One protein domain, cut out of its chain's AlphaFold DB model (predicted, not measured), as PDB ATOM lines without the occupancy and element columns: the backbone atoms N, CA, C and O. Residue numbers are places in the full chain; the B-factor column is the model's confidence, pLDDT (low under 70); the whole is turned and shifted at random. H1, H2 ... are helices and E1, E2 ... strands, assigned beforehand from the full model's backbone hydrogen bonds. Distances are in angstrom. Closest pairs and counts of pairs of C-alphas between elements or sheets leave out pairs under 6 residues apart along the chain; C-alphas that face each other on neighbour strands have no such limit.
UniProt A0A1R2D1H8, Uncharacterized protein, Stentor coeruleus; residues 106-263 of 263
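AT A GLANCE: This is residues 106 to 263 of the 263 residues of an uncharacterized protein of Stentor coeruleus (UniProt A0A1R2D1H8). Two strongly twisted sheets lie face to face as a sandwich, E3 E4 E2 E6 as one layer and E5 E1 E7 as the other, their strands nearly aligned. H2 and H3 only graze the four-stranded sheet, H1 lies far from the middle toward one end, and the loop of residues 233 to 252 makes the other end. The printed part has 158 residues, with three named helices and seven named strands in the order H1 E1 E2 H2 H3 E3 E4 E5 E6 E7; both sheets are antiparallel and the class is mixed. It is compact, with a radius of gyration of the C-alphas of 16.4 A and spans of 53 by 37 by 30 A.

HOW THE PARTS SIT: Start at H1, residues 106 to 111, which is on neither sheet. Next comes E1, residues 114 to 124, an inner strand with antiparallel neighbours E5, residues 211 to 222, and E7, residues 253 to 262; look for N 121 and O 214 at 2.9 A, and N 122 and O 255 at 2.8 A. E2, residues 131 to 141, is an inner strand of the other sheet, antiparallel to E4, residues 200 to 207, with N 138 and O 203 at 2.9 A, and to E6, residues 224 to 232, with N 137 and O 228 at 2.8 A. H2, residues 150 to 153, grazes that sheet with residues 151 to 153, and H3, residues 161 to 170, with residues 161 to 165. E3, residues 186 to 190, forms a hairpin with E4, with N 189 and O 204 at 2.9 A. E2, H2, H3 and E3 make a split strand-helix-strand unit, two strands running the same way with E4 between them, and its crossover is left-handed. Across the sandwich, 58 pairs of C-alphas are within 10 A; the closest of E2 and E5 are Ser 141 and Gly 222, 4.9 A apart. Every O i to N i+4 pair is within hydrogen-bond range in H1 and H3; H2 is too short for one.

IN THESE COORDINATES: Find C-alpha 106 at (-28.869, -63.886, 265.600), where H1 begins. E1 runs 27.0 A and bends by 73 degrees at residue 119; E2 runs 28.3 A. H3 covers 14.2 A. E5 starts at (-34.459, -44.695, 242.622) and bends by 95 degrees at residue 218. E7, 26.7 A long, ends at C-alpha 262, (-14.604, -65.585, 255.388).

THE WHOLE: The C-alphas of Glu 242 and Phe 263, the two farthest apart, are 53.8 A apart. The printed part has no cut. The long links are H3 to E3 and E6 to E7. Mean pLDDT of the printed part is 81.9; 30 residues are under 70, among them 127 to 132 and 243 to 253.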
ATOM      1  N   ILE A 106     -29.972 -64.664 264.995       65.69
ATOM      2  CA  ILE A 106     -28.869 -63.886 265.600       65.69
ATOM      3  C   ILE A 106     -27.742 -64.835 266.027       65.69
ATOM      4  O   ILE A 106     -26.580 -64.624 265.693       65.69
ATOM      5  N   LYS A 107     -28.115 -65.960 266.653       69.19
ATOM      6  CA  LYS A 107     -27.185 -67.010 267.085       69.19
ATOM      7  C   LYS A 107     -26.362 -67.590 265.935       69.19
ATOM      8  O   LYS A 107     -25.206 -67.941 266.142       69.19
ATOM      9  N   HIS A 108     -26.939 -67.734 264.743       69.81
ATOM     10  CA  HIS A 108     -26.199 -68.188 263.570       69.81
ATOM     11  C   HIS A 108     -25.228 -67.110 263.097       69.81
ATOM     12  O   HIS A 108     -24.038 -67.394 263.013       69.81
ATOM     13  N   SER A 109     -25.696 -65.875 262.890       69.06
ATOM     14  CA  SER A 109     -24.861 -64.745 262.449       69.06
ATOM     15  C   SER A 109     -23.655 -64.510 263.364       69.06
ATOM     16  O   SER A 109     -22.532 -64.335 262.884       69.06
ATOM     17  N   GLU A 110     -23.855 -64.582 264.681       73.56
ATOM     18  CA  GLU A 110     -22.790 -64.445 265.681       73.56
ATOM     19  C   GLU A 110     -21.724 -65.538 265.568       73.56
ATOM     20  O   GLU A 110     -20.538 -65.242 265.701       73.56
ATOM     21  N   ARG A 111     -22.126 -66.775 265.254       75.56
ATOM     22  CA  ARG A 111     -21.219 -67.922 265.101       75.56
ATOM     23  C   ARG A 111     -20.516 -67.974 263.752       75.56
ATOM     24  O   ARG A 111     -19.538 -68.702 263.621       75.56
ATOM     25  N   THR A 112     -21.017 -67.266 262.739       76.38
ATOM     26  CA  THR A 112     -20.367 -67.276 261.425       76.38
ATOM     27  C   THR A 112     -19.073 -66.464 261.452       76.38
ATOM     28  O   THR A 112     -19.016 -65.375 262.020       76.38
ATOM     29  N   GLU A 113     -18.046 -66.947 260.763       80.69
ATOM     30  CA  GLU A 113     -16.834 -66.175 260.435       80.69
ATOM     31  C   GLU A 113     -17.011 -65.375 259.132       80.69
ATOM     32  O   GLU A 113     -16.059 -64.855 258.554       80.69
ATOM     33  N   THR A 114     -18.244 -65.320 258.616       76.75
ATOM     34  CA  THR A 114     -18.565 -64.700 257.332       76.75
ATOM     35  C   THR A 114     -18.987 -63.252 257.533       76.75
ATOM     36  O   THR A 114     -19.790 -62.937 258.409       76.75
ATOM     37  N   PHE A 115     -18.461 -62.371 256.689       78.31
ATOM     38  CA  PHE A 115     -18.789 -60.951 256.657       78.31
ATOM     39  C   PHE A 115     -19.218 -60.560 255.244       78.31
ATOM     40  O   PHE A 115     -18.703 -61.081 254.253       78.31
ATOM     41  N   ALA A 116     -20.138 -59.607 255.140       79.38
ATOM     42  CA  ALA A 116     -20.428 -58.937 253.882       79.38
ATOM     43  C   ALA A 116     -19.389 -57.836 253.651       79.38
ATOM     44  O   ALA A 116     -19.159 -57.020 254.539       79.38
ATOM     45  N   ALA A 117     -18.790 -57.800 252.466       81.56
ATOM     46  CA  ALA A 117     -17.944 -56.726 251.965       81.56
ATOM     47  C   ALA A 117     -18.737 -55.912 250.933       81.56
ATOM     48  O   ALA A 117     -18.923 -56.329 249.789       81.56
ATOM     49  N   ILE A 118     -19.240 -54.761 251.363       85.94
ATOM     50  CA  ILE A 118     -20.193 -53.909 250.651       85.94
ATOM     51  C   ILE A 118     -19.432 -52.833 249.875       85.94
ATOM     52  O   ILE A 118     -18.643 -52.085 250.455       85.94
ATOM     53  N   ASN A 119     -19.707 -52.721 248.576       89.44
ATOM     54  CA  ASN A 119     -19.128 -51.704 247.688       89.44
ATOM     55  C   ASN A 119     -20.196 -50.834 246.997       89.44
ATOM     56  O   ASN A 119     -19.875 -49.944 246.203       89.44
ATOM     57  N   GLY A 120     -21.471 -51.029 247.337       87.69
ATOM     58  CA  GLY A 120     -22.484 -50.018 247.103       87.69
ATOM     59  C   GLY A 120     -23.912 -50.446 247.345       87.69
ATOM     60  O   GLY A 120     -24.182 -51.497 247.920       87.69
ATOM     61  N   PHE A 121     -24.818 -49.559 246.938       89.31
ATOM     62  CA  PHE A 121     -26.241 -49.681 247.199       89.31
ATOM     63  C   PHE A 121     -27.099 -49.370 245.979       89.31
ATOM     64  O   PHE A 121     -26.799 -48.470 245.191       89.31
ATOM     65  N   TRP A 122     -28.211 -50.077 245.859       86.75
ATOM     66  CA  TRP A 122     -29.347 -49.678 245.046       86.75
ATOM     67  C   TRP A 122     -30.508 -49.368 245.986       86.75
ATOM     68  O   TRP A 122     -30.958 -50.234 246.731       86.75
ATOM     69  N   LEU A 123     -30.934 -48.109 246.003       86.38
ATOM     70  CA  LEU A 123     -31.990 -47.628 246.881       86.38
ATOM     71  C   LEU A 123     -33.211 -47.236 246.059       86.38
ATOM     72  O   LEU A 123     -33.078 -46.624 244.992       86.38
ATOM     73  N   SER A 124     -34.386 -47.527 246.602       83.44
ATOM     74  CA  SER A 124     -35.663 -47.092 246.067       83.44
ATOM     75  C   SER A 124     -36.630 -46.724 247.175       83.44
ATOM     76  O   SER A 124     -36.844 -47.474 248.128       83.44
ATOM     77  N   ARG A 125     -37.272 -45.581 246.975       77.62
ATOM     78  CA  ARG A 125     -38.454 -45.149 247.717       77.62
ATOM     79  C   ARG A 125     -39.740 -45.284 246.895       77.62
ATOM     80  O   ARG A 125     -40.757 -44.745 247.304       77.62
ATOM     81  N   LYS A 126     -39.693 -45.942 245.725       73.38
ATOM     82  CA  LYS A 126     -40.913 -46.279 244.978       73.38
ATOM     83  C   LYS A 126     -41.776 -47.206 245.823       73.38
ATOM     84  O   LYS A 126     -41.257 -48.194 246.341       73.38
ATOM     85  N   GLY A 127     -43.059 -46.894 245.865       66.50
ATOM     86  CA  GLY A 127     -44.080 -47.684 246.522       66.50
ATOM     87  C   GLY A 127     -45.425 -46.967 246.486       66.50
ATOM     88  O   GLY A 127     -45.571 -45.967 245.779       66.50
ATOM     89  N   GLU A 128     -46.407 -47.511 247.191       61.22
ATOM     90  CA  GLU A 128     -47.811 -47.079 247.124       61.22
ATOM     91  C   GLU A 128     -48.198 -46.121 248.265       61.22
ATOM     92  O   GLU A 128     -49.366 -45.751 248.400       61.22
ATOM     93  N   LEU A 129     -47.242 -45.726 249.114       63.97
ATOM     94  CA  LEU A 129     -47.535 -44.993 250.342       63.97
ATOM     95  C   LEU A 129     -47.380 -43.472 250.240       63.97
ATOM     96  O   LEU A 129     -46.762 -42.891 249.348       63.97
ATOM     97  N   THR A 130     -47.959 -42.824 251.245       58.59
ATOM     98  CA  THR A 130     -48.193 -41.387 251.293       58.59
ATOM     99  C   THR A 130     -46.980 -40.559 251.687       58.59
ATOM    100  O   THR A 130     -46.962 -39.375 251.381       58.59
ATOM    101  N   CYS A 131     -46.000 -41.125 252.401       67.00
ATOM    102  CA  CYS A 131     -44.877 -40.363 252.951       67.00
ATOM    103  C   CYS A 131     -43.522 -40.961 252.552       67.00
ATOM    104  O   CYS A 131     -42.866 -41.614 253.365       67.00
ATOM    105  N   PRO A 132     -43.060 -40.785 251.306       68.94
ATOM    106  CA  PRO A 132     -41.769 -41.315 250.896       68.94
ATOM    107  C   PRO A 132     -40.616 -40.743 251.730       68.94
ATOM    108  O   PRO A 132     -40.580 -39.561 252.088       68.94
ATOM    109  N   VAL A 133     -39.619 -41.585 251.989       75.62
ATOM    110  CA  VAL A 133     -38.392 -41.159 252.666       75.62
ATOM    111  C   VAL A 133     -37.647 -40.120 251.830       75.62
ATOM    112  O   VAL A 133     -37.380 -40.308 250.638       75.62
ATOM    113  N   SER A 134     -37.253 -39.030 252.484       82.00
ATOM    114  CA  SER A 134     -36.426 -37.990 251.880       82.00
ATOM    115  C   SER A 134     -34.946 -38.285 252.091       82.00
ATOM    116  O   SER A 134     -34.149 -38.215 251.157       82.00
ATOM    117  N   THR A 135     -34.560 -38.639 253.321       87.25
ATOM    118  CA  THR A 135     -33.163 -38.838 253.726       87.25
ATOM    119  C   THR A 135     -33.001 -40.125 254.541       87.25
ATOM    120  O   THR A 135     -33.918 -40.570 255.222       87.25
ATOM    121  N   LEU A 136     -31.835 -40.763 254.483       91.00
ATOM    122  CA  LEU A 136     -31.498 -41.924 255.304       91.00
ATOM    123  C   LEU A 136     -29.995 -42.006 255.572       91.00
ATOM    124  O   LEU A 136     -29.189 -41.347 254.911       91.00
ATOM    125  N   ILE A 137     -29.618 -42.845 256.533       91.62
ATOM    126  CA  ILE A 137     -28.237 -43.269 256.764       91.62
ATOM    127  C   ILE A 137     -28.194 -44.787 256.821       91.62
ATOM    128  O   ILE A 137     -29.025 -45.411 257.482       91.62
ATOM    129  N   ILE A 138     -27.211 -45.373 256.145       91.44
ATOM    130  CA  ILE A 138     -26.933 -46.807 256.210       91.44
ATOM    131  C   ILE A 138     -25.700 -47.025 257.077       91.44
ATOM    132  O   ILE A 138     -24.708 -46.302 256.947       91.44
ATOM    133  N   PHE A 139     -25.758 -48.037 257.932       92.12
ATOM    134  CA  PHE A 139     -24.685 -48.449 258.824       92.12
ATOM    135  C   PHE A 139     -24.389 -49.929 258.649       92.12
ATOM    136  O   PHE A 139     -25.236 -50.699 258.201       92.12
ATOM    137  N   THR A 140     -23.210 -50.329 259.097       91.19
ATOM    138  CA  THR A 140     -22.839 -51.728 259.269       91.19
ATOM    139  C   THR A 140     -22.308 -51.977 260.672       91.19
ATOM    140  O   THR A 140     -21.787 -51.063 261.316       91.19
ATOM    141  N   SER A 141     -22.425 -53.207 261.156       89.94
ATOM    142  CA  SER A 141     -21.746 -53.649 262.369       89.94
ATOM    143  C   SER A 141     -21.323 -55.109 262.282       89.94
ATOM    144  O   SER A 141     -21.898 -55.911 261.548       89.94
ATOM    145  N   GLU A 142     -20.295 -55.459 263.043       87.56
ATOM    146  CA  GLU A 142     -19.834 -56.839 263.218       87.56
ATOM    147  C   GLU A 142     -20.655 -57.570 264.276       87.56
ATOM    148  O   GLU A 142     -20.860 -58.776 264.170       87.56
ATOM    149  N   ASN A 143     -21.169 -56.830 265.258       86.88
ATOM    150  CA  ASN A 143     -21.968 -57.355 266.354       86.88
ATOM    151  C   ASN A 143     -23.413 -56.889 266.210       86.88
ATOM    152  O   ASN A 143     -23.678 -55.841 265.619       86.88
ATOM    153  N   TYR A 144     -24.344 -57.654 266.773       85.44
ATOM    154  CA  TYR A 144     -25.725 -57.205 266.844       85.44
ATOM    155  C   TYR A 144     -25.814 -55.984 267.766       85.44
ATOM    156  O   TYR A 144     -25.356 -56.007 268.908       85.44
ATOM    157  N   ILE A 145     -26.413 -54.913 267.258       81.62
ATOM    158  CA  ILE A 145     -26.717 -53.691 267.994       81.62
ATOM    159  C   ILE A 145     -28.230 -53.550 268.079       81.62
ATOM    160  O   ILE A 145     -28.922 -53.552 267.060       81.62
ATOM    161  N   ASP A 146     -28.728 -53.397 269.305       81.31
ATOM    162  CA  ASP A 146     -30.140 -53.141 269.553       81.31
ATOM    163  C   ASP A 146     -30.564 -51.801 268.931       81.31
ATOM    164  O   ASP A 146     -29.888 -50.784 269.097       81.31
ATOM    165  N   ILE A 147     -31.690 -51.779 268.220       77.62
ATOM    166  CA  ILE A 147     -32.189 -50.581 267.525       77.62
ATOM    167  C   ILE A 147     -32.544 -49.428 268.476       77.62
ATOM    168  O   ILE A 147     -32.525 -48.266 268.072       77.62
ATOM    169  N   THR A 148     -32.821 -49.724 269.748       79.75
ATOM    170  CA  THR A 148     -33.062 -48.723 270.800       79.75
ATOM    171  C   THR A 148     -31.765 -48.121 271.347       79.75
ATOM    172  O   THR A 148     -31.804 -47.157 272.124       79.75
ATOM    173  N   SER A 149     -30.610 -48.643 270.914       82.19
ATOM    174  CA  SER A 149     -29.288 -48.172 271.312       82.19
ATOM    175  C   SER A 149     -29.154 -46.658 271.108       82.19
ATOM    176  O   SER A 149     -29.453 -46.142 270.022       82.19
ATOM    177  N   PRO A 150     -28.620 -45.921 272.104       83.06
ATOM    178  CA  PRO A 150     -28.315 -44.498 271.967       83.06
ATOM    179  C   PRO A 150     -27.414 -44.175 270.769       83.06
ATOM    180  O   PRO A 150     -27.448 -43.048 270.273       83.06
ATOM    181  N   GLN A 151     -26.663 -45.162 270.258       86.06
ATOM    182  CA  GLN A 151     -25.827 -45.010 269.068       86.06
ATOM    183  C   GLN A 151     -26.620 -44.543 267.841       86.06
ATOM    184  O   GLN A 151     -26.099 -43.772 267.047       86.06
ATOM    185  N   PHE A 152     -27.889 -44.932 267.692       82.44
ATOM    186  CA  PHE A 152     -28.711 -44.467 266.570       82.44
ATOM    187  C   PHE A 152     -29.243 -43.042 266.769       82.44
ATOM    188  O   PHE A 152     -29.459 -42.323 265.790       82.44
ATOM    189  N   LYS A 153     -29.444 -42.611 268.022       83.31
ATOM    190  CA  LYS A 153     -30.078 -41.322 268.355       83.31
ATOM    191  C   LYS A 153     -29.229 -40.126 267.938       83.31
ATOM    192  O   LYS A 153     -29.777 -39.106 267.524       83.31
ATOM    193  N   MET A 154     -27.900 -40.263 267.959       82.88
ATOM    194  CA  MET A 154     -26.989 -39.182 267.557       82.88
ATOM    195  C   MET A 154     -27.161 -38.751 266.092       82.88
ATOM    196  O   MET A 154     -26.757 -37.653 265.726       82.88
ATOM    197  N   TYR A 155     -27.801 -39.579 265.262       84.69
ATOM    198  CA  TYR A 155     -28.000 -39.317 263.839       84.69
ATOM    199  C   TYR A 155     -29.380 -38.719 263.497       84.69
ATOM    200  O   TYR A 155     -29.609 -38.342 262.349       84.69
ATOM    201  N   ASN A 156     -30.304 -38.590 264.462       83.00
ATOM    202  CA  ASN A 156     -31.703 -38.178 264.228       83.00
ATOM    203  C   ASN A 156     -31.854 -36.837 263.488       83.00
ATOM    204  O   ASN A 156     -32.799 -36.628 262.727       83.00
ATOM    205  N   TYR A 157     -30.942 -35.896 263.724       82.38
ATOM    206  CA  TYR A 157     -31.053 -34.525 263.223       82.38
ATOM    207  C   TYR A 157     -30.262 -34.275 261.935       82.38
ATOM    208  O   TYR A 157     -30.302 -33.156 261.408       82.38
ATOM    209  N   LEU A 158     -29.579 -35.288 261.394       87.25
ATOM    210  CA  LEU A 158     -28.711 -35.177 260.221       87.25
ATOM    211  C   LEU A 158     -29.508 -35.155 258.908       87.25
ATOM    212  O   LEU A 158     -29.361 -36.004 258.039       87.25
ATOM    213  N   LYS A 159     -30.376 -34.151 258.756       87.56
ATOM    214  CA  LYS A 159     -31.251 -33.979 257.581       87.56
ATOM    215  C   LYS A 159     -30.554 -33.346 256.373       87.56
ATOM    216  O   LYS A 159     -31.120 -33.308 255.288       87.56
ATOM    217  N   THR A 160     -29.371 -32.763 256.559       91.31
ATOM    218  CA  THR A 160     -28.671 -32.009 255.511       91.31
ATOM    219  C   THR A 160     -27.170 -32.242 255.580       91.31
ATOM    220  O   THR A 160     -26.623 -32.465 256.661       91.31
ATOM    221  N   TYR A 161     -26.493 -32.095 254.437       94.62
ATOM    222  CA  TYR A 161     -25.035 -32.190 254.354       94.62
ATOM    223  C   TYR A 161     -24.324 -31.274 255.359       94.62
ATOM    224  O   TYR A 161     -23.439 -31.724 256.079       94.62
ATOM    225  N   ASN A 162     -24.765 -30.018 255.494       95.19
ATOM    226  CA  ASN A 162     -24.168 -29.069 256.439       95.19
ATOM    227  C   ASN A 162     -24.266 -29.537 257.896       95.19
ATOM    228  O   ASN A 162     -23.347 -29.293 258.674       95.19
ATOM    229  N   LYS A 163     -25.362 -30.207 258.279       92.94
ATOM    230  CA  LYS A 163     -25.507 -30.757 259.633       92.94
ATOM    231  C   LYS A 163     -24.556 -31.926 259.869       92.94
ATOM    232  O   LYS A 163     -23.950 -31.982 260.928       92.94
ATOM    233  N   ILE A 164     -24.389 -32.808 258.883       92.75
ATOM    234  CA  ILE A 164     -23.437 -33.928 258.963       92.75
ATOM    235  C   ILE A 164     -22.016 -33.399 259.044       92.75
ATOM    236  O   ILE A 164     -21.278 -33.805 259.927       92.75
ATOM    237  N   LYS A 165     -21.656 -32.466 258.159       94.44
ATOM    238  CA  LYS A 165     -20.327 -31.866 258.120       94.44
ATOM    239  C   LYS A 165     -19.960 -31.276 259.481       94.44
ATOM    240  O   LYS A 165     -18.972 -31.707 260.063       94.44
ATOM    241  N   LYS A 166     -20.822 -30.416 260.038       92.75
ATOM    242  CA  LYS A 166     -20.638 -29.853 261.386       92.75
ATOM    243  C   LYS A 166     -20.522 -30.935 262.459       92.75
ATOM    244  O   LYS A 166     -19.603 -30.884 263.264       92.75
ATOM    245  N   PHE A 167     -21.418 -31.924 262.443       89.06
ATOM    246  CA  PHE A 167     -21.405 -33.040 263.389       89.06
ATOM    247  C   PHE A 167     -20.070 -33.802 263.360       89.06
ATOM    248  O   PHE A 167     -19.473 -34.045 264.408       89.06
ATOM    249  N   THR A 168     -19.546 -34.094 262.169       90.12
ATOM    250  CA  THR A 168     -18.271 -34.806 261.990       90.12
ATOM    251  C   THR A 168     -17.038 -33.937 262.240       90.12
ATOM    252  O   THR A 168     -16.002 -34.462 262.620       90.12
ATOM    253  N   GLU A 169     -17.132 -32.618 262.060       90.00
ATOM    254  CA  GLU A 169     -16.057 -31.672 262.393       90.00
ATOM    255  C   GLU A 169     -15.957 -31.439 263.907       90.00
ATOM    256  O   GLU A 169     -14.862 -31.251 264.427       90.00
ATOM    257  N   SER A 170     -17.086 -31.493 264.621       84.88
ATOM    258  CA  SER A 170     -17.141 -31.293 266.076       84.88
ATOM    259  C   SER A 170     -16.700 -32.497 266.912       84.88
ATOM    260  O   SER A 170     -16.502 -32.352 268.115       84.88
ATOM    261  N   SER A 171     -16.559 -33.686 266.318       78.44
ATOM    262  CA  SER A 171     -16.268 -34.911 267.064       78.44
ATOM    263  C   SER A 171     -15.054 -35.639 266.507       78.44
ATOM    264  O   SER A 171     -15.042 -36.080 265.360       78.44
ATOM    265  N   THR A 172     -14.051 -35.843 267.356       71.38
ATOM    266  CA  THR A 172     -12.851 -36.629 267.031       71.38
ATOM    267  C   THR A 172     -13.120 -38.132 266.952       71.38
ATOM    268  O   THR A 172     -12.320 -38.862 266.375       71.38
ATOM    269  N   LEU A 173     -14.239 -38.597 267.517       69.62
ATOM    270  CA  LEU A 173     -14.606 -40.014 267.597       69.62
ATOM    271  C   LEU A 173     -15.412 -40.502 266.387       69.62
ATOM    272  O   LEU A 173     -15.644 -41.703 266.245       69.62
ATOM    273  N   LEU A 174     -15.868 -39.589 265.528       76.69
ATOM    274  CA  LEU A 174     -16.740 -39.919 264.407       76.69
ATOM    275  C   LEU A 174     -15.968 -40.108 263.107       76.69
ATOM    276  O   LEU A 174     -14.894 -39.547 262.888       76.69
ATOM    277  N   ALA A 175     -16.573 -40.877 262.201       80.38
ATOM    278  CA  ALA A 175     -16.090 -40.992 260.837       80.38
ATOM    279  C   ALA A 175     -16.039 -39.599 260.216       80.38
ATOM    280  O   ALA A 175     -17.056 -38.904 260.129       80.38
ATOM    281  N   LYS A 176     -14.862 -39.236 259.710       91.31
ATOM    282  CA  LYS A 176     -14.750 -38.161 258.727       91.31
ATOM    283  C   LYS A 176     -15.624 -38.503 257.522       91.31
ATOM    284  O   LYS A 176     -15.867 -39.671 257.235       91.31
ATOM    285  N   ILE A 177     -16.069 -37.494 256.792       94.44
ATOM    286  CA  ILE A 177     -16.880 -37.676 255.588       94.44
ATOM    287  C   ILE A 177     -16.088 -37.319 254.336       94.44
ATOM    288  O   ILE A 177     -15.205 -36.462 254.362       94.44
ATOM    289  N   ALA A 178     -16.423 -37.973 253.230       95.00
ATOM    290  CA  ALA A 178     -15.938 -37.617 251.908       95.00
ATOM    291  C   ALA A 178     -16.607 -36.327 251.389       95.00
ATOM    292  O   ALA A 178     -17.447 -35.700 252.043       95.00
ATOM    293  N   GLN A 179     -16.248 -35.929 250.169       95.12
ATOM    294  CA  GLN A 179     -16.933 -34.845 249.472       95.12
ATOM    295  C   GLN A 179     -18.387 -35.232 249.157       95.12
ATOM    296  O   GLN A 179     -18.669 -36.371 248.776       95.12
ATOM    297  N   LEU A 180     -19.306 -34.266 249.287       97.50
ATOM    298  CA  LEU A 180     -20.693 -34.421 248.853       97.50
ATOM    299  C   LEU A 180     -20.741 -34.756 247.359       97.50
ATOM    300  O   LEU A 180     -20.204 -34.019 246.532       97.50
ATOM    301  N   LYS A 181     -21.442 -35.833 247.012       97.69
ATOM    302  CA  LYS A 181     -21.719 -36.213 245.629       97.69
ATOM    303  C   LYS A 181     -23.155 -35.849 245.289       97.69
ATOM    304  O   LYS A 181     -24.097 -36.310 245.933       97.69
ATOM    305  N   ILE A 182     -23.312 -35.044 244.245       97.50
ATOM    306  CA  ILE A 182     -24.613 -34.619 243.737       97.50
ATOM    307  C   ILE A 182     -24.840 -35.305 242.395       97.50
ATOM    308  O   ILE A 182     -24.084 -35.109 241.446       97.50
ATOM    309  N   LYS A 183     -25.887 -36.121 242.324       96.38
ATOM    310  CA  LYS A 183     -26.382 -36.738 241.096       96.38
ATOM    311  C   LYS A 183     -27.770 -36.190 240.783       96.38
ATOM    312  O   LYS A 183     -28.397 -35.524 241.607       96.38
ATOM    313  N   ARG A 184     -28.265 -36.515 239.589       95.88
ATOM    314  CA  ARG A 184     -29.642 -36.219 239.182       95.88
ATOM    315  C   ARG A 184     -30.661 -36.818 240.161       95.88
ATOM    316  O   ARG A 184     -31.516 -36.100 240.656       95.88
ATOM    317  N   SER A 185     -30.516 -38.103 240.486       94.81
ATOM    318  CA  SER A 185     -31.496 -38.836 241.292       94.81
ATOM    319  C   SER A 185     -31.281 -38.760 242.803       94.81
ATOM    320  O   SER A 185     -32.153 -39.176 243.566       94.81
ATOM    321  N   CYS A 186     -30.143 -38.237 243.268       95.62
ATOM    322  CA  CYS A 186     -29.772 -38.305 244.679       95.62
ATOM    323  C   CYS A 186     -28.617 -37.371 245.054       95.62
ATOM    324  O   CYS A 186     -27.803 -36.973 244.221       95.62
ATOM    325  N   GLU A 187     -28.521 -37.077 246.342       97.25
ATOM    326  CA  GLU A 187     -27.344 -36.513 247.000       97.25
ATOM    327  C   GLU A 187     -26.848 -37.515 248.026       97.25
ATOM    328  O   GLU A 187     -27.647 -38.132 248.728       97.25
ATOM    329  N   TYR A 188     -25.538 -37.691 248.133       97.62
ATOM    330  CA  TYR A 188     -25.004 -38.571 249.157       97.62
ATOM    331  C   TYR A 188     -23.590 -38.204 249.565       97.62
ATOM    332  O   TYR A 188     -22.840 -37.574 248.815       97.62
ATOM    333  N   VAL A 189     -23.222 -38.636 250.764       97.31
ATOM    334  CA  VAL A 189     -21.856 -38.555 251.260       97.31
ATOM    335  C   VAL A 189     -21.470 -39.873 251.911       97.31
ATOM    336  O   VAL A 189     -22.234 -40.460 252.676       97.31
ATOM    337  N   GLU A 190     -20.280 -40.345 251.563       96.62
ATOM    338  CA  GLU A 190     -19.682 -41.535 252.157       96.62
ATOM    339  C   GLU A 190     -18.958 -41.143 253.443       96.62
ATOM    340  O   GLU A 190     -18.225 -40.151 253.477       96.62
ATOM    341  N   PHE A 191     -19.155 -41.926 254.493       95.19
ATOM    342  CA  PHE A 191     -18.338 -41.854 255.696       95.19
ATOM    343  C   PHE A 191     -17.030 -42.602 255.436       95.19
ATOM    344  O   PHE A 191     -17.031 -43.655 254.810       95.19
ATOM    345  N   LEU A 192     -15.896 -42.065 255.869       92.12
ATOM    346  CA  LEU A 192     -14.622 -42.762 255.741       92.12
ATOM    347  C   LEU A 192     -14.586 -43.953 256.713       92.12
ATOM    348  O   LEU A 192     -15.093 -43.826 257.833       92.12
ATOM    349  N   PRO A 193     -13.995 -45.097 256.316       85.62
ATOM    350  CA  PRO A 193     -13.917 -46.269 257.179       85.62
ATOM    351  C   PRO A 193     -13.255 -45.938 258.521       85.62
ATOM    352  O   PRO A 193     -12.171 -45.358 258.558       85.62
ATOM    353  N   ILE A 194     -13.899 -46.335 259.620       82.12
ATOM    354  CA  ILE A 194     -13.311 -46.284 260.959       82.12
ATOM    355  C   ILE A 194     -12.966 -47.704 261.388       82.12
ATOM    356  O   ILE A 194     -13.795 -48.610 261.275       82.12
ATOM    357  N   ILE A 195     -11.768 -47.879 261.938       73.94
ATOM    358  CA  ILE A 195     -11.335 -49.120 262.584       73.94
ATOM    359  C   ILE A 195     -11.835 -49.104 264.035       73.94
ATOM    360  O   ILE A 195     -11.062 -48.990 264.981       73.94
ATOM    361  N   THR A 196     -13.154 -49.134 264.218       73.56
ATOM    362  CA  THR A 196     -13.781 -49.297 265.536       73.56
ATOM    363  C   THR A 196     -14.731 -50.487 265.522       73.56
ATOM    364  O   THR A 196     -15.407 -50.771 264.526       73.56
ATOM    365  N   SER A 197     -14.780 -51.194 266.651       66.31
ATOM    366  CA  SER A 197     -15.829 -52.166 266.942       66.31
ATOM    367  C   SER A 197     -17.114 -51.403 267.276       66.31
ATOM    368  O   SER A 197     -17.128 -50.629 268.233       66.31
ATOM    369  N   GLY A 198     -18.189 -51.585 266.506       86.31
ATOM    370  CA  GLY A 198     -19.475 -50.938 266.791       86.31
ATOM    371  C   GLY A 198     -20.307 -50.621 265.553       86.31
ATOM    372  O   GLY A 198     -20.158 -51.267 264.513       86.31
ATOM    373  N   LEU A 199     -21.218 -49.652 265.688       88.31
ATOM    374  CA  LEU A 199     -22.048 -49.153 264.595       88.31
ATOM    375  C   LEU A 199     -21.215 -48.223 263.710       88.31
ATOM    376  O   LEU A 199     -20.806 -47.144 264.136       88.31
ATOM    377  N   ARG A 200     -20.975 -48.624 262.464       92.25
ATOM    378  CA  ARG A 200     -20.173 -47.856 261.511       92.25
ATOM    379  C   ARG A 200     -21.082 -47.240 260.454       92.25
ATOM    380  O   ARG A 200     -21.682 -47.995 259.688       92.25
ATOM    381  N   PRO A 201     -21.213 -45.905 260.382       93.81
ATOM    382  CA  PRO A 201     -21.957 -45.284 259.296       93.81
ATOM    383  C   PRO A 201     -21.214 -45.517 257.976       93.81
ATOM    384  O   PRO A 201     -19.990 -45.432 257.921       93.81
ATOM    385  N   ILE A 202     -21.960 -45.830 256.921       94.75
ATOM    386  CA  ILE A 202     -21.430 -46.057 255.571       94.75
ATOM    387  C   ILE A 202     -21.734 -44.848 254.697       94.75
ATOM    388  O   ILE A 202     -20.847 -44.248 254.093       94.75
ATOM    389  N   ILE A 203     -23.013 -44.485 254.622       95.94
ATOM    390  CA  ILE A 203     -23.494 -43.474 253.689       95.94
ATOM    391  C   ILE A 203     -24.655 -42.709 254.302       95.94
ATOM    392  O   ILE A 203     -25.588 -43.304 254.837       95.94
ATOM    393  N   TRP A 204     -24.600 -41.386 254.189       96.38
ATOM    394  CA  TRP A 204     -25.785 -40.544 254.283       96.38
ATOM    395  C   TRP A 204     -26.306 -40.275 252.884       96.38
ATOM    396  O   TRP A 204     -25.530 -39.992 251.967       96.38
ATOM    397  N   PHE A 205     -27.617 -40.356 252.727       94.81
ATOM    398  CA  PHE A 205     -28.262 -40.378 251.433       94.81
ATOM    399  C   PHE A 205     -29.545 -39.553 251.452       94.81
ATOM    400  O   PHE A 205     -30.350 -39.687 252.368       94.81
ATOM    401  N   LYS A 206     -29.763 -38.749 250.414       94.00
ATOM    402  CA  LYS A 206     -30.986 -37.981 250.190       94.00
ATOM    403  C   LYS A 206     -31.511 -38.221 248.777       94.00
ATOM    404  O   LYS A 206     -30.792 -38.029 247.794       94.00
ATOM    405  N   PHE A 207     -32.773 -38.620 248.674       91.25
ATOM    406  CA  PHE A 207     -33.449 -38.841 247.399       91.25
ATOM    407  C   PHE A 207     -33.784 -37.512 246.711       91.25
ATOM    408  O   PHE A 207     -34.251 -36.566 247.345       91.25
ATOM    409  N   LYS A 208     -33.582 -37.459 245.390       91.56
ATOM    410  CA  LYS A 208     -34.154 -36.432 244.497       91.56
ATOM    411  C   LYS A 208     -35.198 -37.037 243.568       91.56
ATOM    412  O   LYS A 208     -36.251 -36.450 243.361       91.56
ATOM    413  N   GLU A 209     -34.919 -38.236 243.075       90.94
ATOM    414  CA  GLU A 209     -35.853 -39.096 242.349       90.94
ATOM    415  C   GLU A 209     -36.089 -40.374 243.166       90.94
ATOM    416  O   GLU A 209     -35.494 -40.556 244.229       90.94
ATOM    417  N   ASP A 210     -36.958 -41.268 242.699       85.62
ATOM    418  CA  ASP A 210     -37.395 -42.398 243.528       85.62
ATOM    419  C   ASP A 210     -36.401 -43.547 243.611       85.62
ATOM    420  O   ASP A 210     -36.478 -44.355 244.528       85.62
ATOM    421  N   THR A 211     -35.458 -43.626 242.675       88.00
ATOM    422  CA  THR A 211     -34.459 -44.695 242.622       88.00
ATOM    423  C   THR A 211     -33.073 -44.123 242.398       88.00
ATOM    424  O   THR A 211     -32.887 -43.242 241.557       88.00
ATOM    425  N   CYS A 212     -32.068 -44.665 243.077       92.19
ATOM    426  CA  CYS A 212     -30.679 -44.285 242.850       92.19
ATOM    427  C   CYS A 212     -29.730 -45.446 243.145       92.19
ATOM    428  O   CYS A 212     -29.904 -46.206 244.096       92.19
ATOM    429  N   LYS A 213     -28.693 -45.552 242.310       93.06
ATOM    430  CA  LYS A 213     -27.576 -46.473 242.499       93.06
ATOM    431  C   LYS A 213     -26.332 -45.707 242.940       93.06
ATOM    432  O   LYS A 213     -25.919 -44.720 242.316       93.06
ATOM    433  N   VAL A 214     -25.710 -46.191 244.004       93.44
ATOM    434  CA  VAL A 214     -24.533 -45.595 244.624       93.44
ATOM    435  C   VAL A 214     -23.398 -46.600 244.671       93.44
ATOM    436  O   VAL A 214     -23.460 -47.550 245.436       93.44
ATOM    437  N   ILE A 215     -22.339 -46.327 243.907       94.00
ATOM    438  CA  ILE A 215     -21.044 -47.004 244.032       94.00
ATOM    439  C   ILE A 215     -20.228 -46.261 245.087       94.00
ATOM    440  O   ILE A 215     -20.074 -45.035 244.987       94.00
ATOM    441  N   LEU A 216     -19.751 -47.008 246.083       93.62
ATOM    442  CA  LEU A 216     -18.882 -46.510 247.143       93.62
ATOM    443  C   LEU A 216     -17.435 -46.524 246.660       93.62
ATOM    444  O   LEU A 216     -17.028 -47.421 245.922       93.62
ATOM    445  N   HIS A 217     -16.649 -45.541 247.088       95.31
ATOM    446  CA  HIS A 217     -15.207 -45.551 246.856       95.31
ATOM    447  C   HIS A 217     -14.486 -46.513 247.799       95.31
ATOM    448  O   HIS A 217     -13.494 -47.123 247.415       95.31
ATOM    449  N   ASN A 218     -14.983 -46.640 249.030       92.88
ATOM    450  CA  ASN A 218     -14.432 -47.546 250.029       92.88
ATOM    451  C   ASN A 218     -15.291 -48.808 250.143       92.88
ATOM    452  O   ASN A 218     -16.508 -48.761 249.968       92.88
ATOM    453  N   THR A 219     -14.651 -49.928 250.480       90.88
ATOM    454  CA  THR A 219     -15.359 -51.162 250.845       90.88
ATOM    455  C   THR A 219     -15.619 -51.167 252.345       90.88
ATOM    456  O   THR A 219     -14.719 -50.873 253.131       90.88
ATOM    457  N   PHE A 220     -16.840 -51.517 252.744       89.88
ATOM    458  CA  PHE A 220     -17.246 -51.609 254.145       89.88
ATOM    459  C   PHE A 220     -17.568 -53.049 254.489       89.88
ATOM    460  O   PHE A 220     -18.217 -53.736 253.707       89.88
ATOM    461  N   THR A 221     -17.156 -53.495 255.669       87.44
ATOM    462  CA  THR A 221     -17.417 -54.859 256.123       87.44
ATOM    463  C   THR A 221     -18.378 -54.891 257.303       87.44
ATOM    464  O   THR A 221     -18.436 -53.958 258.109       87.44
ATOM    465  N   GLY A 222     -19.145 -55.970 257.424       86.62
ATOM    466  CA  GLY A 222     -19.882 -56.299 258.644       86.62
ATOM    467  C   GLY A 222     -20.830 -57.475 258.467       86.62
ATOM    468  O   GLY A 222     -20.967 -58.023 257.375       86.62
ATOM    469  N   LYS A 223     -21.453 -57.876 259.572       83.06
ATOM    470  CA  LYS A 223     -22.435 -58.966 259.631       83.06
ATOM    471  C   LYS A 223     -23.872 -58.449 259.608       83.06
ATOM    472  O   LYS A 223     -24.774 -59.136 259.140       83.06
ATOM    473  N   TYR A 224     -24.071 -57.231 260.103       84.25
ATOM    474  CA  TYR A 224     -25.370 -56.587 260.233       84.25
ATOM    475  C   TYR A 224     -25.385 -55.294 259.430       84.25
ATOM    476  O   TYR A 224     -24.445 -54.506 259.512       84.25
ATOM    477  N   LEU A 225     -26.466 -55.070 258.686       84.69
ATOM    478  CA  LEU A 225     -26.740 -53.828 257.978       84.69
ATOM    479  C   LEU A 225     -27.903 -53.132 258.684       84.69
ATOM    480  O   LEU A 225     -28.912 -53.762 258.984       84.69
ATOM    481  N   TYR A 226     -27.771 -51.838 258.936       86.50
ATOM    482  CA  TYR A 226     -28.835 -51.037 259.528       86.50
ATOM    483  C   TYR A 226     -29.172 -49.886 258.605       86.50
ATOM    484  O   TYR A 226     -28.283 -49.255 258.034       86.50
ATOM    485  N   VAL A 227     -30.454 -49.564 258.516       86.81
ATOM    486  CA  VAL A 227     -30.922 -48.383 257.802       86.81
ATOM    487  C   VAL A 227     -31.705 -47.529 258.778       86.81
ATOM    488  O   VAL A 227     -32.702 -47.965 259.344       86.81
ATOM    489  N   LYS A 228     -31.261 -46.287 258.948       86.06
ATOM    490  CA  LYS A 228     -32.001 -45.268 259.680       86.06
ATOM    491  C   LYS A 228     -32.613 -44.292 258.699       86.06
ATOM    492  O   LYS A 228     -31.894 -43.565 258.017       86.06
ATOM    493  N   LEU A 229     -33.933 -44.244 258.665       85.38
ATOM    494  CA  LEU A 229     -34.653 -43.254 257.881       85.38
ATOM    495  C   LEU A 229     -34.694 -41.928 258.640       85.38
ATOM    496  O   LEU A 229     -34.850 -41.890 259.861       85.38
ATOM    497  N   ILE A 230     -34.501 -40.835 257.914       82.31
ATOM    498  CA  ILE A 230     -34.415 -39.483 258.446       82.31
ATOM    499  C   ILE A 230     -35.324 -38.608 257.595       82.31
ATOM    500  O   ILE A 230     -35.003 -38.324 256.452       82.31
ATOM    501  N   CYS A 231     -36.399 -38.082 258.178       72.19
ATOM    502  CA  CYS A 231     -37.338 -37.198 257.478       72.19
ATOM    503  C   CYS A 231     -38.086 -37.898 256.323       72.19
ATOM    504  O   CYS A 231     -37.508 -38.284 255.306       72.19
ATOM    505  N   ALA A 232     -39.400 -38.012 256.474       69.25
ATOM    506  CA  ALA A 232     -40.301 -38.353 255.383       69.25
ATOM    507  C   ALA A 232     -40.971 -37.075 254.877       69.25
ATOM    508  O   ALA A 232     -41.219 -36.162 255.671       69.25
ATOM    509  N   ASP A 233     -41.233 -37.022 253.578       65.38
ATOM    510  CA  ASP A 233     -42.003 -35.943 252.965       65.38
ATOM    511  C   ASP A 233     -43.447 -36.431 252.833       65.38
ATOM    512  O   ASP A 233     -43.668 -37.488 252.252       65.38
ATOM    513  N   ASP A 234     -44.418 -35.705 253.389       67.12
ATOM    514  CA  ASP A 234     -45.835 -36.036 253.220       67.12
ATOM    515  C   ASP A 234     -46.284 -35.659 251.805       67.12
ATOM    516  O   ASP A 234     -46.200 -34.498 251.412       67.12
ATOM    517  N   LYS A 235     -46.728 -36.656 251.045       66.75
ATOM    518  CA  LYS A 235     -47.193 -36.551 249.660       66.75
ATOM    519  C   LYS A 235     -48.657 -36.957 249.501       66.75
ATOM    520  O   LYS A 235     -49.078 -37.293 248.397       66.75
ATOM    521  N   ARG A 236     -49.456 -36.967 250.576       71.56
ATOM    522  CA  ARG A 236     -50.885 -37.334 250.487       71.56
ATOM    523  C   ARG A 236     -51.622 -36.554 249.403       71.56
ATOM    524  O   ARG A 236     -52.320 -37.159 248.596       71.56
ATOM    525  N   GLU A 237     -51.400 -35.245 249.349       73.12
ATOM    526  CA  GLU A 237     -52.014 -34.362 248.356       73.12
ATOM    527  C   GLU A 237     -51.606 -34.726 246.920       73.12
ATOM    528  O   GLU A 237     -52.475 -34.877 246.063       73.12
ATOM    529  N   ASP A 238     -50.315 -34.981 246.682       71.56
ATOM    530  CA  ASP A 238     -49.774 -35.360 245.366       71.56
ATOM    531  C   ASP A 238     -50.404 -36.650 244.809       71.56
ATOM    532  O   ASP A 238     -50.483 -36.835 243.594       71.56
ATOM    533  N   TYR A 239     -50.852 -37.545 245.693       67.44
ATOM    534  CA  TYR A 239     -51.482 -38.820 245.338       67.44
ATOM    535  C   TYR A 239     -53.014 -38.799 245.429       67.44
ATOM    536  O   TYR A 239     -53.647 -39.848 245.295       67.44
ATOM    537  N   GLY A 240     -53.633 -37.636 245.666       72.12
ATOM    538  CA  GLY A 240     -55.087 -37.522 245.820       72.12
ATOM    539  C   GLY A 240     -55.631 -38.282 247.036       72.12
ATOM    540  O   GLY A 240     -56.782 -38.718 247.039       72.12
ATOM    541  N   ILE A 241     -54.799 -38.487 248.057       70.75
ATOM    542  CA  ILE A 241     -55.155 -39.199 249.280       70.75
ATOM    543  C   ILE A 241     -55.709 -38.190 250.286       70.75
ATOM    544  O   ILE A 241     -55.052 -37.216 250.640       70.75
ATOM    545  N   GLU A 242     -56.927 -38.439 250.768       73.06
ATOM    546  CA  GLU A 242     -57.580 -37.579 251.754       73.06
ATOM    547  C   GLU A 242     -56.740 -37.418 253.037       73.06
ATOM    548  O   GLU A 242     -56.195 -38.380 253.586       73.06
ATOM    549  N   ASN A 243     -56.699 -36.192 253.571       67.00
ATOM    550  CA  ASN A 243     -55.929 -35.830 254.770       67.00
ATOM    551  C   ASN A 243     -56.355 -36.572 256.051       67.00
ATOM    552  O   ASN A 243     -55.637 -36.540 257.054       67.00
ATOM    553  N   ASN A 244     -57.513 -37.234 256.028       66.81
ATOM    554  CA  ASN A 244     -58.030 -38.061 257.119       66.81
ATOM    555  C   ASN A 244     -57.359 -39.448 257.195       66.81
ATOM    556  O   ASN A 244     -57.458 -40.107 258.232       66.81
ATOM    557  N   LYS A 245     -56.654 -39.891 256.143       60.75
ATOM    558  CA  LYS A 245     -55.885 -41.138 256.168       60.75
ATOM    559  C   LYS A 245     -54.553 -40.913 256.866       60.75
ATOM    560  O   LYS A 245     -53.866 -39.911 256.639       60.75
ATOM    561  N   LYS A 246     -54.196 -41.857 257.737       59.66
ATOM    562  CA  LYS A 246     -52.939 -41.805 258.478       59.66
ATOM    563  C   LYS A 246     -51.759 -41.929 257.503       59.66
ATOM    564  O   LYS A 246     -51.829 -42.743 256.582       59.66
ATOM    565  N   PRO A 247     -50.711 -41.110 257.675       56.62
ATOM    566  CA  PRO A 247     -49.536 -41.173 256.828       56.62
ATOM    567  C   PRO A 247     -48.756 -42.466 257.081       56.62
ATOM    568  O   PRO A 247     -48.470 -42.790 258.230       56.62
ATOM    569  N   ASN A 248     -48.346 -43.147 256.014       62.41
ATOM    570  CA  ASN A 248     -47.427 -44.279 256.075       62.41
ATOM    571  C   ASN A 248     -46.106 -43.894 255.407       62.41
ATOM    572  O   ASN A 248     -46.102 -43.361 254.294       62.41
ATOM    573  N   ILE A 249     -44.988 -44.150 256.089       57.53
ATOM    574  CA  ILE A 249     -43.653 -43.845 255.571       57.53
ATOM    575  C   ILE A 249     -43.086 -45.067 254.857       57.53
ATOM    576  O   ILE A 249     -43.065 -46.149 255.435       57.53
ATOM    577  N   GLU A 250     -42.567 -44.888 253.641       61.72
ATOM    578  CA  GLU A 250     -42.049 -45.999 252.836       61.72
ATOM    579  C   GLU A 250     -40.629 -45.777 252.317       61.72
ATOM    580  O   GLU A 250     -40.289 -44.737 251.740       61.72
ATOM    581  N   CYS A 251     -39.815 -46.822 252.470       55.78
ATOM    582  CA  CYS A 251     -38.641 -47.076 251.648       55.78
ATOM    583  C   CYS A 251     -38.808 -48.477 251.052       55.78
ATOM    584  O   CYS A 251     -38.523 -49.461 251.730       55.78
ATOM    585  N   GLY A 252     -39.309 -48.560 249.816       57.94
ATOM    586  CA  GLY A 252     -39.729 -49.827 249.214       57.94
ATOM    587  C   GLY A 252     -38.611 -50.866 249.116       57.94
ATOM    588  O   GLY A 252     -38.863 -52.053 249.294       57.94
ATOM    589  N   HIS A 253     -37.365 -50.447 248.861       68.62
ATOM    590  CA  HIS A 253     -36.219 -51.350 248.978       68.62
ATOM    591  C   HIS A 253     -34.873 -50.642 249.122       68.62
ATOM    592  O   HIS A 253     -34.612 -49.586 248.539       68.62
ATOM    593  N   ILE A 254     -33.976 -51.296 249.856       70.06
ATOM    594  CA  ILE A 254     -32.549 -50.989 249.893       70.06
ATOM    595  C   ILE A 254     -31.818 -52.296 249.606       70.06
ATOM    596  O   ILE A 254     -32.099 -53.328 250.206       70.06
ATOM    597  N   PHE A 255     -30.884 -52.268 248.666       77.75
ATOM    598  CA  PHE A 255     -30.081 -53.429 248.309       77.75
ATOM    599  C   PHE A 255     -28.616 -53.069 248.437       77.75
ATOM    600  O   PHE A 255     -28.137 -52.169 247.750       77.75
ATOM    601  N   ALA A 256     -27.906 -53.772 249.312       72.94
ATOM    602  CA  ALA A 256     -26.455 -53.732 249.344       72.94
ATOM    603  C   ALA A 256     -25.907 -54.674 248.267       72.94
ATOM    604  O   ALA A 256     -26.401 -55.788 248.101       72.94
ATOM    605  N   TYR A 257     -24.879 -54.240 247.549       73.75
ATOM    606  CA  TYR A 257     -24.123 -55.097 246.645       73.75
ATOM    607  C   TYR A 257     -22.651 -55.145 247.059       73.75
ATOM    608  O   TYR A 257     -22.115 -54.216 247.674       73.75
ATOM    609  N   GLY A 258     -22.024 -56.284 246.775       73.50
ATOM    610  CA  GLY A 258     -20.736 -56.644 247.344       73.50
ATOM    611  C   GLY A 258     -20.406 -58.122 247.159       73.50
ATOM    612  O   GLY A 258     -20.920 -58.770 246.247       73.50
ATOM    613  N   HIS A 259     -19.553 -58.649 248.033       67.06
ATOM    614  CA  HIS A 259     -19.195 -60.067 248.108       67.06
ATOM    615  C   HIS A 259     -19.125 -60.526 249.569       67.06
ATOM    616  O   HIS A 259     -19.050 -59.706 250.479       67.06
ATOM    617  N   THR A 260     -19.158 -61.832 249.804       72.00
ATOM    618  CA  THR A 260     -18.935 -62.412 251.133       72.00
ATOM    619  C   THR A 260     -17.461 -62.746 251.314       72.00
ATOM    620  O   THR A 260     -16.845 -63.313 250.411       72.00
ATOM    621  N   ILE A 261     -16.908 -62.437 252.482       63.16
ATOM    622  CA  ILE A 261     -15.555 -62.824 252.894       63.16
ATOM    623  C   ILE A 261     -15.640 -63.721 254.127       63.16
ATOM    624  O   ILE A 261     -16.536 -63.548 254.954       63.16
ATOM    625  N   LYS A 262     -14.723 -64.681 254.242       76.25
ATOM    626  CA  LYS A 262     -14.604 -65.585 255.388       76.25
ATOM    627  C   LYS A 262     -13.203 -65.439 255.977       76.25
ATOM    628  O   LYS A 262     -12.244 -65.420 255.204       76.25
ATOM    629  N   PHE A 263     -13.120 -65.308 257.296       70.75
ATOM    630  CA  PHE A 263     -11.860 -65.291 258.043       70.75
ATOM    631  C   PHE A 263     -11.612 -66.624 258.736       70.75
ATOM    632  O   PHE A 263     -12.611 -67.333 258.983       70.75
TER     633      PHE A 263